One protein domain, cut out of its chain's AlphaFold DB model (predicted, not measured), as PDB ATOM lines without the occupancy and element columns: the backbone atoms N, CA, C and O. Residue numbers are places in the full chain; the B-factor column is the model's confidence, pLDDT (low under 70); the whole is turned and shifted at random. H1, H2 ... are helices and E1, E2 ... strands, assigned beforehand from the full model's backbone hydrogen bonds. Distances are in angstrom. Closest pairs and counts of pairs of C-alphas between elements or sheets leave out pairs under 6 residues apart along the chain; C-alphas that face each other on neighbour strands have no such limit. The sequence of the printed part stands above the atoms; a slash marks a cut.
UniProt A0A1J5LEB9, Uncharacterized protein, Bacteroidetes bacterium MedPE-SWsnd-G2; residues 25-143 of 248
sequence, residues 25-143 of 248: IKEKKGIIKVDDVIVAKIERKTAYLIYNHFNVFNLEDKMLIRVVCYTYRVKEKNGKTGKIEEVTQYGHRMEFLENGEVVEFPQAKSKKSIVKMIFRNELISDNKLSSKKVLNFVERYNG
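What this domain is: This is residues 25 to 143 of the 248 residues of an uncharacterized protein of Bacteroidetes bacterium MedPE-SWsnd-G2 (UniProt A0A1J5LEB9). What shape do these atoms make? One sheet of seven strands curls like part of a barrel round helix H1, and helix H2 lies over edge strand E7 on the same face; the far part of the long hairpin of E5 and E6 reaches beyond the rest as an arm. What is it built of? The 119 printed residues hold a meander, E1 to E7 in order, each strand the antiparallel neighbour of the one before, followed by H1 and H2; the class is mixed, helices and strands. How large is it? It is only just compact, close to loose, with a radius of gyration of the C-alphas of 16.1 A, and elongated, with spans of 53 by 30 by 22 A.

How they stand to each other: How does the sheet begin? Residues 25 to 28 form edge strand E1, a hairpin with E2, residues 31 to 34, where N 26 and O 33 are 2.9 A apart, within hydrogen-bond range. E3, residues 37 to 44, is staggered: residues 37 to 41 pair with E2, N 34 and O 37 being 2.9 A apart, and residues 41 to 44 with E4, residues 54 to 57, N 43 and O 55 being 3.0 A apart. How does it go on? E5, residues 63 to 77, is the antiparallel neighbour of E4, where N 56 and O 65 are 2.8 A apart, and of E6, residues 84 to 96, where N 70 and O 91 are 3.0 A apart, both pairs within hydrogen-bond range. Edge strand E7, residues 101 to 105, is antiparallel to E6, with N 94 and O 103 at 2.8 A. From edge to edge the strands' lines turn by 87 degrees and the way across the sheet by 123 degrees. Where are the helices? H1, residues 111 to 120, and H2, residues 131 to 141, are on one face of the sheet, two layers in all; they are apart from each other, and in both every O i to N i+4 pair is within hydrogen-bond range. The sheet curls round H1, whose closest C-alphas to E1 are Lys 116 and Ile 25, 6.7 A apart. H2 lies over E7 at a height of 8.7 A over the sheet, along it at 28 degrees on the local plane, only just short of slantwise; their closest C-alphas, Val 138 and Val 103, are 5.8 A apart.

Where its parts are: Where do the first and last elements lie? E1 begins at C-alpha 25, (160.347, 207.671, 197.376), and H2 ends at C-alpha 141, (169.042, 190.082, 203.501). Which elements are long? E5 measures 40.6 A, E6 36.5 A and E3 20.9 A from first to last C-alpha.

The domain as a whole: Which C-alphas are farthest apart? Those of Glu 60 and Thr 81, at 54.1 A. Is the printed part whole? It has no cut, and no link is long. Where is confidence low? The mean pLDDT of the printed part is 79.3, with residue 25, residues 45 to 51 and residues 142 to 143 under 70.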
ATOM      1  N   ILE A  25     159.455 208.022 198.485       69.19
ATOM      2  CA  ILE A  25     160.347 207.671 197.376       69.19
ATOM      3  C   ILE A  25     159.564 207.739 196.057       69.19
ATOM      4  O   ILE A  25     158.618 206.968 195.848       69.19
ATOM      5  N   LYS A  26     159.953 208.656 195.167       75.12
ATOM      6  CA  LYS A  26     159.374 208.853 193.827       75.12
ATOM      7  C   LYS A  26     160.435 208.570 192.763       75.12
ATOM      8  O   LYS A  26     161.553 209.058 192.859       75.12
ATOM      9  N   GLU A  27     160.066 207.840 191.717       77.00
ATOM     10  CA  GLU A  27     160.899 207.632 190.528       77.00
ATOM     11  C   GLU A  27     160.210 208.307 189.335       77.00
ATOM     12  O   GLU A  27     159.039 208.030 189.064       77.00
ATOM     13  N   LYS A  28     160.904 209.204 188.626       75.38
ATOM     14  CA  LYS A  28     160.385 209.839 187.403       75.38
ATOM     15  C   LYS A  28     161.520 210.043 186.404       75.38
ATOM     16  O   LYS A  28     162.496 210.704 186.730       75.38
ATOM     17  N   LYS A  29     161.363 209.510 185.184       76.62
ATOM     18  CA  LYS A  29     162.334 209.642 184.077       76.62
ATOM     19  C   LYS A  29     163.777 209.256 184.471       76.62
ATOM     20  O   LYS A  29     164.704 209.996 184.179       76.62
ATOM     21  N   GLY A  30     163.958 208.140 185.186       79.56
ATOM     22  CA  GLY A  30     165.292 207.689 185.614       79.56
ATOM     23  C   GLY A  30     165.905 208.506 186.757       79.56
ATOM     24  O   GLY A  30     167.064 208.315 187.083       79.56
ATOM     25  N   ILE A  31     165.150 209.402 187.397       85.25
ATOM     26  CA  ILE A  31     165.606 210.151 188.572       85.25
ATOM     27  C   ILE A  31     164.857 209.651 189.800       85.25
ATOM     28  O   ILE A  31     163.624 209.533 189.778       85.25
ATOM     29  N   ILE A  32     165.596 209.397 190.880       81.06
ATOM     30  CA  ILE A  32     165.035 209.038 192.181       81.06
ATOM     31  C   ILE A  32     165.008 210.268 193.072       81.06
ATOM     32  O   ILE A  32     166.026 210.933 193.280       81.06
ATOM     33  N   LYS A  33     163.828 210.531 193.629       77.31
ATOM     34  CA  LYS A  33     163.620 211.541 194.654       77.31
ATOM     35  C   LYS A  33     163.191 210.907 195.963       77.31
ATOM     36  O   LYS A  33     162.299 210.057 195.980       77.31
ATOM     37  N   VAL A  34     163.792 211.376 197.041       73.06
ATOM     38  CA  VAL A  34     163.467 211.035 198.421       73.06
ATOM     39  C   VAL A  34     163.022 212.326 199.084       73.06
ATOM     40  O   VAL A  34     163.795 213.277 199.129       73.06
ATOM     41  N   ASP A  35     161.754 212.395 199.488       72.38
ATOM     42  CA  ASP A  35     161.154 213.615 200.052       72.38
ATOM     43  C   ASP A  35     161.399 214.853 199.166       72.38
ATOM     44  O   ASP A  35     161.742 215.939 199.614       72.38
ATOM     45  N   ASP A  36     161.232 214.639 197.856       75.62
ATOM     46  CA  ASP A  36     161.412 215.612 196.770       75.62
ATOM     47  C   ASP A  36     162.856 216.107 196.514       75.62
ATOM     48  O   ASP A  36     163.086 216.791 195.509       75.62
ATOM     49  N   VAL A  37     163.841 215.637 197.286       74.38
ATOM     50  CA  VAL A  37     165.283 215.811 197.031       74.38
ATOM     51  C   VAL A  37     165.782 214.740 196.063       74.38
ATOM     52  O   VAL A  37     165.467 213.562 196.217       74.38
ATOM     53  N   ILE A  38     166.554 215.130 195.045       80.69
ATOM     54  CA  ILE A  38     167.171 214.181 194.106       80.69
ATOM     55  C   ILE A  38     168.366 213.515 194.789       80.69
ATOM     56  O   ILE A  38     169.257 214.208 195.264       80.69
ATOM     57  N   VAL A  39     168.390 212.181 194.808       80.50
ATOM     58  CA  VAL A  39     169.413 211.409 195.542       80.50
ATOM     59  C   VAL A  39     170.218 210.453 194.666       80.50
ATOM     60  O   VAL A  39     171.311 210.056 195.050       80.50
ATOM     61  N   ALA A  40     169.684 210.062 193.508       86.62
ATOM     62  CA  ALA A  40     170.336 209.134 192.590       86.62
ATOM     63  C   ALA A  40     169.669 209.157 191.209       86.62
ATOM     64  O   ALA A  40     168.518 209.594 191.054       86.62
ATOM     65  N   LYS A  41     170.380 208.619 190.218       88.31
ATOM     66  CA  LYS A  41     169.875 208.330 188.871       88.31
ATOM     67  C   LYS A  41     169.750 206.812 188.687       88.31
ATOM     68  O   LYS A  41     170.496 206.045 189.287       88.31
ATOM     69  N   ILE A  42     168.792 206.372 187.878       88.31
ATOM     70  CA  ILE A  42     168.591 204.981 187.467       88.31
ATOM     71  C   ILE A  42     168.644 204.914 185.955       88.31
ATOM     72  O   ILE A  42     167.862 205.580 185.273       88.31
ATOM     73  N   GLU A  43     169.462 204.001 185.458       84.44
ATOM     74  CA  GLU A  43     169.453 203.591 184.061       84.44
ATOM     75  C   GLU A  43     168.896 202.169 183.958       84.44
ATOM     76  O   GLU A  43     169.349 201.251 184.644       84.44
ATOM     77  N   ARG A  44     167.885 201.976 183.109       78.25
ATOM     78  CA  ARG A  44     167.327 200.651 182.811       78.25
ATOM     79  C   ARG A  44     168.095 200.067 181.628       78.25
ATOM     80  O   ARG A  44     168.119 200.699 180.579       78.25
ATOM     81  N   LYS A  45     168.652 198.862 181.776       68.56
ATOM     82  CA  LYS A  45     169.432 198.195 180.717       68.56
ATOM     83  C   LYS A  45     168.592 197.267 179.828       68.56
ATOM     84  O   LYS A  45     168.950 197.062 178.678       68.56
ATOM     85  N   THR A  46     167.450 196.752 180.295       62.56
ATOM     86  CA  THR A  46     166.580 195.855 179.498       62.56
ATOM     87  C   THR A  46     165.090 196.165 179.634       62.56
ATOM     88  O   THR A  46     164.632 196.626 180.679       62.56
ATOM     89  N   ALA A  47     164.321 195.928 178.562       49.31
ATOM     90  CA  ALA A  47     162.920 196.346 178.414       49.31
ATOM     91  C   ALA A  47     161.858 195.281 178.771       49.31
ATOM     92  O   ALA A  47     160.664 195.574 178.664       49.31
ATOM     93  N   TYR A  48     162.233 194.087 179.243       49.75
ATOM     94  CA  TYR A  48     161.257 193.038 179.566       49.75
ATOM     95  C   TYR A  48     160.344 193.437 180.745       49.75
ATOM     96  O   TYR A  48     160.764 194.074 181.709       49.75
ATOM     97  N   LEU A  49     159.045 193.144 180.611       54.19
ATOM     98  CA  LEU A  49     157.937 193.890 181.233       54.19
ATOM     99  C   LEU A  49     157.946 194.018 182.771       54.19
ATOM    100  O   LEU A  49     157.350 194.967 183.280       54.19
ATOM    101  N   ILE A  50     158.597 193.125 183.522       54.31
ATOM    102  CA  ILE A  50     158.482 193.084 184.998       54.31
ATOM    103  C   ILE A  50     159.793 192.832 185.756       54.31
ATOM    104  O   ILE A  50     159.904 193.273 186.904       54.31
ATOM    105  N   TYR A  51     160.801 192.229 185.123       62.91
ATOM    106  CA  TYR A  51     162.090 191.898 185.739       62.91
ATOM    107  C   TYR A  51     163.204 192.554 184.937       62.91
ATOM    108  O   TYR A  51     163.334 192.319 183.739       62.91
ATOM    109  N   ASN A  52     163.922 193.478 185.570       70.69
ATOM    110  CA  ASN A  52     164.757 194.439 184.862       70.69
ATOM    111  C   ASN A  52     166.156 194.464 185.434       70.69
ATOM    112  O   ASN A  52     166.327 194.577 186.647       70.69
ATOM    113  N   HIS A  53     167.124 194.486 184.528       81.94
ATOM    114  CA  HIS A  53     168.472 194.903 184.846       81.94
ATOM    115  C   HIS A  53     168.467 196.426 184.930       81.94
ATOM    116  O   HIS A  53     167.917 197.111 184.053       81.94
ATOM    117  N   PHE A  54     169.030 196.969 185.997       85.50
ATOM    118  CA  PHE A  54     169.167 198.406 186.140       85.50
ATOM    119  C   PHE A  54     170.365 198.756 187.004       85.50
ATOM    120  O   PHE A  54     170.750 198.020 187.909       85.50
ATOM    121  N   ASN A  55     170.908 199.929 186.728       86.44
ATOM    122  CA  ASN A  55     172.035 200.491 187.443       86.44
ATOM    123  C   ASN A  55     171.561 201.711 188.224       86.44
ATOM    124  O   ASN A  55     170.696 202.458 187.759       86.44
ATOM    125  N   VAL A  56     172.124 201.907 189.411       88.19
ATOM    126  CA  VAL A  56     171.917 203.095 190.237       88.19
ATOM    127  C   VAL A  56     173.212 203.884 190.256       88.19
ATOM    128  O   VAL A  56     174.262 203.358 190.624       88.19
ATOM    129  N   PHE A  57     173.116 205.150 189.882       85.06
ATOM    130  CA  PHE A  57     174.224 206.086 189.835       85.06
ATOM    131  C   PHE A  57     174.020 207.183 190.862       85.06
ATOM    132  O   PHE A  57     172.890 207.552 191.206       85.06
ATOM    133  N   ASN A  58     175.130 207.741 191.310       87.25
ATOM    134  CA  ASN A  58     175.130 208.984 192.052       87.25
ATOM    135  C   ASN A  58     174.852 210.178 191.100       87.25
ATOM    136  O   ASN A  58     174.610 210.011 189.900       87.25
ATOM    137  N   LEU A  59     174.826 211.401 191.622       86.38
ATOM    138  CA  LEU A  59     174.531 212.607 190.836       86.38
ATOM    139  C   LEU A  59     175.670 213.007 189.885       86.38
ATOM    140  O   LEU A  59     175.411 213.708 188.908       86.38
ATOM    141  N   GLU A  60     176.878 212.511 190.154       88.44
ATOM    142  CA  GLU A  60     178.108 212.686 189.368       88.44
ATOM    143  C   GLU A  60     178.299 211.566 188.326       88.44
ATOM    144  O   GLU A  60     179.386 211.410 187.783       88.44
ATOM    145  N   ASP A  61     177.266 210.759 188.065       82.50
ATOM    146  CA  ASP A  61     177.287 209.659 187.088       82.50
ATOM    147  C   ASP A  61     178.267 208.516 187.420       82.50
ATOM    148  O   ASP A  61     178.534 207.645 186.591       82.50
ATOM    149  N   LYS A  62     178.724 208.422 188.675       83.00
ATOM    150  CA  LYS A  62     179.408 207.231 189.191       83.00
ATOM    151  C   LYS A  62     178.382 206.143 189.504       83.00
ATOM    152  O   LYS A  62     177.462 206.354 190.300       83.00
ATOM    153  N   MET A  63     178.557 204.960 188.916       82.62
ATOM    154  CA  MET A  63     177.735 203.791 189.231       82.62
ATOM    155  C   MET A  63     178.015 203.332 190.666       82.62
ATOM    156  O   MET A  63     179.168 203.161 191.056       82.62
ATOM    157  N   LEU A  64     176.957 203.155 191.454       85.06
ATOM    158  CA  LEU A  64     177.038 202.711 192.846       85.06
ATOM    159  C   LEU A  64     176.548 201.275 193.007       85.06
ATOM    160  O   LEU A  64     177.172 200.481 193.704       85.06
ATOM    161  N   ILE A  65     175.413 200.950 192.387       88.81
ATOM    162  CA  ILE A  65     174.746 199.658 192.558       88.81
ATOM    163  C   ILE A  65     174.365 199.116 191.191       88.81
ATOM    164  O   ILE A  65     173.730 199.818 190.398       88.81
ATOM    165  N   ARG A  66     174.694 197.853 190.947       87.00
ATOM    166  CA  ARG A  66     174.237 197.099 189.783       87.00
ATOM    167  C   ARG A  66     173.188 196.093 190.233       87.00
ATOM    168  O   ARG A  66     173.396 195.356 191.191       87.00
ATOM    169  N   VAL A  67     172.042 196.067 189.558       87.25
ATOM    170  CA  VAL A  67     170.985 195.085 189.815       87.25
ATOM    171  C   VAL A  67     170.733 194.287 188.553       87.25
ATOM    172  O   VAL A  67     170.353 194.833 187.517       87.25
ATOM    173  N   VAL A  68     170.919 192.981 188.664       83.69
ATOM    174  CA  VAL A  68     170.817 192.030 187.564       83.69
ATOM    175  C   VAL A  68     169.682 191.061 187.851       83.69
ATOM    176  O   VAL A  68     169.597 190.520 188.952       83.69
ATOM    177  N   CYS A  69     168.813 190.824 186.871       79.12
ATOM    178  CA  CYS A  69     167.861 189.723 186.940       79.12
ATOM    179  C   CYS A  69     168.538 188.444 186.435       79.12
ATOM    180  O   CYS A  69     169.143 188.455 185.369       79.12
ATOM    181  N   TYR A  70     168.406 187.343 187.164       71.62
ATOM    182  CA  TYR A  70     168.860 186.030 186.708       71.62
ATOM    183  C   TYR A  70     167.695 185.047 186.680       71.62
ATOM    184  O   TYR A  70     166.667 185.258 187.328       71.62
ATOM    185  N   THR A  71     167.858 183.975 185.911       75.62
ATOM    186  CA  THR A  71     166.927 182.847 185.910       75.62
ATOM    187  C   THR A  71     167.603 181.631 186.507       75.62
ATOM    188  O   THR A  71     168.810 181.455 186.366       75.62
ATOM    189  N   TYR A  72     166.830 180.804 187.194       70.50
ATOM    190  CA  TYR A  72     167.298 179.541 187.743       70.50
ATOM    191  C   TYR A  72     166.169 178.521 187.679       70.50
ATOM    192  O   TYR A  72     164.991 178.881 187.615       70.50
ATOM    193  N   ARG A  73     166.527 177.241 187.641       78.38
ATOM    194  CA  ARG A  73     165.554 176.155 187.582       78.38
ATOM    195  C   ARG A  73     165.345 175.569 188.963       78.38
ATOM    196  O   ARG A  73     166.304 175.318 189.686       78.38
ATOM    197  N   VAL A  74     164.088 175.327 189.307       79.31
ATOM    198  CA  VAL A  74     163.715 174.623 190.533       79.31
ATOM    199  C   VAL A  74     162.726 173.519 190.224       79.31
ATOM    200  O   VAL A  74     161.944 173.599 189.278       79.31
ATOM    201  N   LYS A  75     162.756 172.480 191.052       81.38
ATOM    202  CA  LYS A  75     161.759 171.417 191.027       81.38
ATOM    203  C   LYS A  75     160.590 171.833 191.902       81.38
ATOM    204  O   LYS A  75     160.726 171.909 193.121       81.38
ATOM    205  N   GLU A  76     159.441 172.068 191.290       82.81
ATOM    206  CA  GLU A  76     158.212 172.398 191.999       82.81
ATOM    207  C   GLU A  76     157.159 171.322 191.803       82.81
ATOM    208  O   GLU A  76     157.040 170.701 190.746       82.81
ATOM    209  N   LYS A  77     156.359 171.099 192.845       85.56
ATOM    210  CA  LYS A  77     155.192 170.236 192.739       85.56
ATOM    211  C   LYS A  77     154.066 171.023 192.083       85.56
ATOM    212  O   LYS A  77     153.541 171.968 192.668       85.56
ATOM    213  N   ASN A  78     153.647 170.589 190.903       81.19
ATOM    214  CA  ASN A  78     152.497 171.156 190.223       81.19
ATOM    215  C   ASN A  78     151.234 170.931 191.072       81.19
ATOM    216  O   ASN A  78     150.834 169.797 191.338       81.19
ATOM    217  N   GLY A  79     150.591 172.021 191.496       83.69
ATOM    218  CA  GLY A  79     149.428 171.967 192.386       83.69
ATOM    219  C   GLY A  79     148.192 171.283 191.787       83.69
ATOM    220  O   GLY A  79     147.316 170.868 192.540       83.69
ATOM    221  N   LYS A  80     148.112 171.141 190.456       83.88
ATOM    222  CA  LYS A  80     146.985 170.495 189.761       83.88
ATOM    223  C   LYS A  80     147.231 169.014 189.489       83.88
ATOM    224  O   LYS A  80     146.317 168.212 189.629       83.88
ATOM    225  N   THR A  81     148.442 168.654 189.067       85.00
ATOM    226  CA  THR A  81     148.775 167.280 188.646       85.00
ATOM    227  C   THR A  81     149.488 166.482 189.735       85.00
ATOM    228  O   THR A  81     149.592 165.262 189.635       85.00
ATOM    229  N   GLY A  82     150.012 167.155 190.764       87.69
ATOM    230  CA  GLY A  82     150.806 166.557 191.833       87.69
ATOM    231  C   GLY A  82     152.198 166.088 191.403       87.69
ATOM    232  O   GLY A  82     152.936 165.579 192.248       87.69
ATOM    233  N   LYS A  83     152.562 166.252 190.125       88.81
ATOM    234  CA  LYS A  83     153.864 165.864 189.575       88.81
ATOM    235  C   LYS A  83     154.933 166.893 189.927       88.81
ATOM    236  O   LYS A  83     154.635 168.075 190.075       88.81
ATOM    237  N   ILE A  84     156.172 166.426 190.055       88.19
ATOM    238  CA  ILE A  84     157.341 167.297 190.169       88.19
ATOM    239  C   ILE A  84     157.722 167.733 188.757       88.19
ATOM    240  O   ILE A  84     157.998 166.890 187.904       88.19
ATOM    241  N   GLU A  85     157.722 169.037 188.526       87.75
ATOM    242  CA  GLU A  85     158.067 169.668 187.257       87.75
ATOM    243  C   GLU A  85     159.239 170.625 187.483       87.75
ATOM    244  O   GLU A  85     159.378 171.221 188.551       87.75
ATOM    245  N   GLU A  86     160.114 170.743 186.488       83.75
ATOM    246  CA  GLU A  86     161.177 171.741 186.507       83.75
ATOM    247  C   GLU A  86     160.621 173.056 185.956       83.75
ATOM    248  O   GLU A  86     160.132 173.104 184.825       83.75
ATOM    249  N   VAL A  87     160.667 174.113 186.763       80.81
ATOM    250  CA  VAL A  87     160.155 175.436 186.400       80.81
ATOM    251  C   VAL A  87     161.264 176.474 186.469       80.81
ATOM    252  O   VAL A  87     162.140 176.431 187.335       80.81
ATOM    253  N   THR A  88     161.219 177.427 185.541       77.19
ATOM    254  CA  THR A  88     162.111 178.585 185.549       77.19
ATOM    255  C   THR A  88     161.583 179.619 186.533       77.19
ATOM    256  O   THR A  88     160.492 180.161 186.350       77.19
ATOM    257  N   GLN A  89     162.380 179.924 187.548       80.19
ATOM    258  CA  GLN A  89     162.177 181.051 188.442       80.19
ATOM    259  C   GLN A  89     163.123 182.204 188.103       80.19
ATOM    260  O   GLN A  89     164.130 182.046 187.412       80.19
ATOM    261  N   TYR A  90     162.770 183.385 188.602       78.31
ATOM    262  CA  TYR A  90     163.512 184.623 188.409       78.31
ATOM    263  C   TYR A  90     163.994 185.135 189.761       78.31
ATOM    264  O   TYR A  90     163.197 185.257 190.693       78.31
ATOM    265  N   GLY A  91     165.273 185.485 189.840       80.38
ATOM    266  CA  GLY A  91     165.894 186.124 190.993       80.38
ATOM    267  C   GLY A  91     166.534 187.459 190.619       80.38
ATOM    268  O   GLY A  91     166.578 187.835 189.447       80.38
ATOM    269  N   HIS A  92     166.993 188.215 191.613       82.88
ATOM    270  CA  HIS A  92     167.808 189.412 191.391       82.88
ATOM    271  C   HIS A  92     169.091 189.348 192.205       82.88
ATOM    272  O   HIS A  92     169.040 189.060 193.396       82.88
ATOM    273  N   ARG A  93     170.217 189.688 191.587       84.56
ATOM    274  CA  ARG A  93     171.493 189.926 192.259       84.56
ATOM    275  C   ARG A  93     171.721 191.431 192.327       84.56
ATOM    276  O   ARG A  93     171.617 192.116 191.310       84.56
ATOM    277  N   MET A  94     171.968 191.947 193.523       88.06
ATOM    278  CA  MET A  94     172.337 193.337 193.774       88.06
ATOM    279  C   MET A  94     173.801 193.384 194.193       88.06
ATOM    280  O   MET A  94     174.160 192.786 195.198       88.06
ATOM    281  N   GLU A  95     174.609 194.116 193.442       85.31
ATOM    282  CA  GLU A  95     176.042 194.287 193.666       85.31
ATOM    283  C   GLU A  95     176.340 195.739 194.052       85.31
ATOM    284  O   GLU A  95     175.873 196.677 193.393       85.31
ATOM    285  N   PHE A  96     177.111 195.921 195.122       84.19
ATOM    286  CA  PHE A  96     177.568 197.212 195.624       84.19
ATOM    287  C   PHE A  96     178.999 197.471 195.140       84.19
ATOM    288  O   PHE A  96     179.958 196.928 195.676       84.19
ATOM    289  N   LEU A  97     179.163 198.324 194.129       79.75
ATOM    290  CA  LEU A  97     180.426 198.426 193.380       79.75
ATOM    291  C   LEU A  97     181.594 199.029 194.172       79.75
ATOM    292  O   LEU A  97     182.744 198.872 193.783       79.75
ATOM    293  N   GLU A  98     181.321 199.747 195.262       77.31
ATOM    294  CA  GLU A  98     182.380 200.354 196.078       77.31
ATOM    295  C   GLU A  98     183.119 199.329 196.948       77.31
ATOM    296  O   GLU A  98     184.302 199.510 197.221       77.31
ATOM    297  N   ASN A  99     182.439 198.264 197.380       71.62
ATOM    298  CA  ASN A  99     182.995 197.257 198.286       71.62
ATOM    299  C   ASN A  99     182.854 195.809 197.788       71.62
ATOM    300  O   ASN A  99     183.302 194.905 198.481       71.62
ATOM    301  N   GLY A 100     182.251 195.580 196.618       71.31
ATOM    302  CA  GLY A 100     182.077 194.250 196.024       71.31
ATOM    303  C   GLY A 100     181.022 193.380 196.712       71.31
ATOM    304  O   GLY A 100     180.850 192.223 196.344       71.31
ATOM    305  N   GLU A 101     180.301 193.916 197.699       78.06
ATOM    306  CA  GLU A 101     179.291 193.161 198.435       78.06
ATOM    307  C   GLU A 101     178.099 192.802 197.546       78.06
ATOM    308  O   GLU A 101     177.700 193.563 196.655       78.06
ATOM    309  N   VAL A 102     177.483 191.656 197.833       81.31
ATOM    310  CA  VAL A 102     176.388 191.111 197.028       81.31
ATOM    311  C   VAL A 102     175.215 190.691 197.904       81.31
ATOM    312  O   VAL A 102     175.379 190.063 198.949       81.31
ATOM    313  N   VAL A 103     174.006 191.001 197.437       82.25
ATOM    314  CA  VAL A 103     172.756 190.469 197.987       82.25
ATOM    315  C   VAL A 103     171.962 189.774 196.898       82.25
ATOM    316  O   VAL A 103     171.703 190.352 195.838       82.25
ATOM    317  N   GLU A 104     171.522 188.554 197.189       81.75
ATOM    318  CA  GLU A 104     170.663 187.787 196.298       81.75
ATOM    319  C   GLU A 104     169.208 187.786 196.764       81.75
ATOM    320  O   GLU A 104     168.869 187.634 197.938       81.75
ATOM    321  N   PHE A 105     168.310 187.956 195.804       81.69
ATOM    322  CA  PHE A 105     166.873 187.882 195.979       81.69
ATOM    323  C   PHE A 105     166.353 186.745 195.100       81.69
ATOM    324  O   PHE A 105     165.948 187.010 193.965       81.69
ATOM    325  N   PRO A 106     166.330 185.492 195.596       72.94
ATOM    326  CA  PRO A 106     165.910 184.334 194.805       72.94
ATOM    327  C   PRO A 106     164.459 184.460 194.331       72.94
ATOM    328  O   PRO A 106     164.094 183.942 193.284       72.94
ATOM    329  N   GLN A 107     163.628 185.221 195.043       78.62
ATOM    330  CA  GLN A 107     162.324 185.637 194.542       78.62
ATOM    331  C   GLN A 107     162.416 187.007 193.884       78.62
ATOM    332  O   GLN A 107     162.749 188.005 194.538       78.62
ATOM    333  N   ALA A 108     162.048 187.066 192.605       73.44
ATOM    334  CA  ALA A 108     162.043 188.298 191.845       73.44
ATOM    335  C   ALA A 108     161.262 189.415 192.545       73.44
ATOM    336  O   ALA A 108     160.078 189.297 192.871       73.44
ATOM    337  N   LYS A 109     161.930 190.555 192.729       79.44
ATOM    338  CA  LYS A 109     161.330 191.776 193.260       79.44
ATOM    339  C   LYS A 109     161.120 192.759 192.120       79.44
ATOM    340  O   LYS A 109     161.938 192.870 191.216       79.44
ATOM    341  N   SER A 110     160.035 193.528 192.176       83.12
ATOM    342  CA  SER A 110     159.873 194.634 191.228       83.12
ATOM    343  C   SER A 110     161.002 195.655 191.408       83.12
ATOM    344  O   SER A 110     161.409 195.930 192.541       83.12
ATOM    345  N   LYS A 111     161.433 196.307 190.319       84.25
ATOM    346  CA  LYS A 111     162.395 197.426 190.369       84.25
ATOM    347  C   LYS A 111     162.040 198.432 191.467       84.25
ATOM    348  O   LYS A 111     162.877 198.794 192.284       84.25
ATOM    349  N   LYS A 112     160.765 198.831 191.543       82.56
ATOM    350  CA  LYS A 112     160.264 199.771 192.557       82.56
ATOM    351  C   LYS A 112     160.484 199.266 193.987       82.56
ATOM    352  O   LYS A 112     160.761 200.070 194.871       82.56
ATOM    353  N   SER A 113     160.337 197.962 194.231       82.75
ATOM    354  CA  SER A 113     160.618 197.361 195.538       82.75
ATOM    355  C   SER A 113     162.103 197.438 195.870       82.75
ATOM    356  O   SER A 113     162.449 197.861 196.967       82.75
ATOM    357  N   ILE A 114     162.966 197.076 194.920       86.69
ATOM    358  CA  ILE A 114     164.419 197.095 195.104       86.69
ATOM    359  C   ILE A 114     164.907 198.526 195.364       86.69
ATOM    360  O   ILE A 114     165.589 198.781 196.350       86.69
ATOM    361  N   VAL A 115     164.451 199.492 194.565       86.38
ATOM    362  CA  VAL A 115     164.729 200.920 194.777       86.38
ATOM    363  C   VAL A 115     164.273 201.370 196.163       86.38
ATOM    364  O   VAL A 115     165.040 201.990 196.893       86.38
ATOM    365  N   LYS A 116     163.053 201.015 196.587       81.44
ATOM    366  CA  LYS A 116     162.592 201.340 197.944       81.44
ATOM    367  C   LYS A 116     163.503 200.769 199.027       81.44
ATOM    368  O   LYS A 116     163.681 201.429 200.043       81.44
ATOM    369  N   MET A 117     164.047 199.569 198.835       84.75
ATOM    370  CA  MET A 117     164.970 198.955 199.789       84.75
ATOM    371  C   MET A 117     166.270 199.755 199.900       84.75
ATOM    372  O   MET A 117     166.691 200.023 201.020       84.75
ATOM    373  N   ILE A 118     166.838 200.206 198.779       86.56
ATOM    374  CA  ILE A 118     168.066 201.018 198.759       86.56
ATOM    375  C   ILE A 118     167.895 202.295 199.596       86.56
ATOM    376  O   ILE A 118     168.715 202.581 200.466       86.56
ATOM    377  N   PHE A 119     166.803 203.039 199.397       81.44
ATOM    378  CA  PHE A 119     166.631 204.340 200.063       81.44
ATOM    379  C   PHE A 119     166.060 204.245 201.479       81.44
ATOM    380  O   PHE A 119     166.475 205.018 202.333       81.44
ATOM    381  N   ARG A 120     165.198 203.261 201.779       78.25
ATOM    382  CA  ARG A 120     164.712 203.039 203.156       78.25
ATOM    383  C   ARG A 120     165.802 202.575 204.112       78.25
ATOM    384  O   ARG A 120     165.688 202.805 205.307       78.25
ATOM    385  N   ASN A 121     166.809 201.874 203.596       79.38
ATOM    386  CA  ASN A 121     167.980 201.486 204.380       79.38
ATOM    387  C   ASN A 121     169.104 202.521 204.273       79.38
ATOM    388  O   ASN A 121     170.193 202.281 204.785       79.38
ATOM    389  N   GLU A 122     168.837 203.658 203.618       80.06
ATOM    390  CA  GLU A 122     169.760 204.780 203.473       80.06
ATOM    391  C   GLU A 122     171.146 204.349 202.965       80.06
ATOM    392  O   GLU A 122     172.166 204.870 203.415       80.06
ATOM    393  N   LEU A 123     171.181 203.372 202.047       86.56
ATOM    394  CA  LEU A 123     172.432 202.799 201.535       86.56
ATOM    395  C   LEU A 123     173.262 203.834 200.778       86.56
ATOM    396  O   LEU A 123     174.479 203.707 200.715       86.56
ATOM    397  N   ILE A 124     172.595 204.851 200.228       86.44
ATOM    398  CA  ILE A 124     173.204 205.989 199.549       86.44
ATOM    399  C   ILE A 124     172.973 207.237 200.406       86.44
ATOM    400  O   ILE A 124     171.827 207.594 200.688       86.44
ATOM    401  N   SER A 125     174.058 207.905 200.786       80.25
ATOM    402  CA  SER A 125     174.066 209.182 201.510       80.25
ATOM    403  C   SER A 125     175.226 210.034 201.011       80.25
ATOM    404  O   SER A 125     176.284 209.491 200.705       80.25
ATOM    405  N   ASP A 126     175.034 211.350 200.914       82.88
ATOM    406  CA  ASP A 126     176.076 212.291 200.473       82.88
ATOM    407  C   ASP A 126     176.765 211.859 199.168       82.88
ATOM    408  O   ASP A 126     177.987 211.886 199.032       82.88
ATOM    409  N   ASN A 127     175.952 211.427 198.197       80.12
ATOM    410  CA  ASN A 127     176.393 211.015 196.863       80.12
ATOM    411  C   ASN A 127     177.285 209.749 196.817       80.12
ATOM    412  O   ASN A 127     177.921 209.486 195.791       80.12
ATOM    413  N   LYS A 128     177.339 208.958 197.900       86.12
ATOM    414  CA  LYS A 128     178.190 207.759 198.048       86.12
ATOM    415  C   LYS A 128     177.450 206.603 198.720       86.12
ATOM    416  O   LYS A 128     176.383 206.809 199.303       86.12
ATOM    417  N   LEU A 129     178.013 205.394 198.658       84.69
ATOM    418  CA  LEU A 129     177.519 204.274 199.457       84.69
ATOM    419  C   LEU A 129     177.978 204.412 200.910       84.69
ATOM    420  O   LEU A 129     179.123 204.741 201.200       84.69
ATOM    421  N   SER A 130     177.081 204.126 201.848       85.56
ATOM    422  CA  SER A 130     177.440 204.021 203.259       85.56
ATOM    423  C   SER A 130     177.883 202.593 203.566       85.56
ATOM    424  O   SER A 130     177.038 201.718 203.753       85.56
ATOM    425  N   SER A 131     179.194 202.349 203.674       76.56
ATOM    426  CA  SER A 131     179.753 201.002 203.893       76.56
ATOM    427  C   SER A 131     179.112 200.288 205.089       76.56
ATOM    428  O   SER A 131     178.699 199.140 204.979       76.56
ATOM    429  N   LYS A 132     178.917 200.994 206.214       78.31
ATOM    430  CA  LYS A 132     178.257 200.441 207.411       78.31
ATOM    431  C   LYS A 132     176.813 200.002 207.140       78.31
ATOM    432  O   LYS A 132     176.380 198.965 207.634       78.31
ATOM    433  N   LYS A 133     176.044 200.794 206.389       82.06
ATOM    434  CA  LYS A 133     174.642 200.469 206.084       82.06
ATOM    435  C   LYS A 133     174.535 199.368 205.037       82.06
ATOM    436  O   LYS A 133     173.630 198.551 205.145       82.06
ATOM    437  N   VAL A 134     175.462 199.328 204.078       82.25
ATOM    438  CA  VAL A 134     175.591 198.229 203.115       82.25
ATOM    439  C   VAL A 134     175.869 196.919 203.846       82.25
ATOM    440  O   VAL A 134     175.108 195.981 203.656       82.25
ATOM    441  N   LEU A 135     176.848 196.873 204.753       76.56
ATOM    442  CA  LEU A 135     177.137 195.669 205.546       76.56
ATOM    443  C   LEU A 135     175.910 195.197 206.343       76.56
ATOM    444  O   LEU A 135     175.473 194.062 206.188       76.56
ATOM    445  N   ASN A 136     175.259 196.095 207.089       73.62
ATOM    446  CA  ASN A 136     174.030 195.764 207.825       73.62
ATOM    447  C   ASN A 136     172.892 195.271 206.909       73.62
ATOM    448  O   ASN A 136     172.025 194.500 207.322       73.62
ATOM    449  N   PHE A 137     172.828 195.786 205.682       81.19
ATOM    450  CA  PHE A 137     171.837 195.387 204.691       81.19
ATOM    451  C   PHE A 137     172.135 193.992 204.145       81.19
ATOM    452  O   PHE A 137     171.224 193.169 204.081       81.19
ATOM    453  N   VAL A 138     173.395 193.714 203.817       80.62
ATOM    454  CA  VAL A 138     173.874 192.396 203.394       80.62
ATOM    455  C   VAL A 138     173.575 191.362 204.475       80.62
ATOM    456  O   VAL A 138     172.875 190.394 204.197       80.62
ATOM    457  N   GLU A 139     173.966 191.617 205.725       72.69
ATOM    458  CA  GLU A 139     173.681 190.735 206.869       72.69
ATOM    459  C   GLU A 139     172.181 190.453 207.037       72.69
ATOM    460  O   GLU A 139     171.769 189.319 207.279       72.69
ATOM    461  N   ARG A 140     171.333 191.478 206.877       73.38
ATOM    462  CA  ARG A 140     169.877 191.341 207.019       73.38
ATOM    463  C   ARG A 140     169.249 190.497 205.913       73.38
ATOM    464  O   ARG A 140     168.279 189.789 206.178       73.38
ATOM    465  N   TYR A 141     169.712 190.648 204.675       73.38
ATOM    466  CA  TYR A 141     169.042 190.082 203.501       73.38
ATOM    467  C   TYR A 141     169.691 188.801 202.970       73.38
ATOM    468  O   TYR A 141     168.986 188.025 202.333       73.38
ATOM    469  N   ASN A 142     170.944 188.512 203.327       68.75
ATOM    470  CA  ASN A 142     171.583 187.211 203.095       68.75
ATOM    471  C   ASN A 142     171.277 186.179 204.210       68.75
ATOM    472  O   ASN A 142     171.851 185.096 204.230       68.75
ATOM    473  N   GLY A 143     170.332 186.472 205.118       45.00
ATOM    474  CA  GLY A 143     169.879 185.584 206.205       45.00
ATOM    475  C   GLY A 143     168.930 184.439 205.807       45.00
ATOM    476  O   GLY A 143     168.398 183.755 206.679       45.00
TER     477      GLY A 143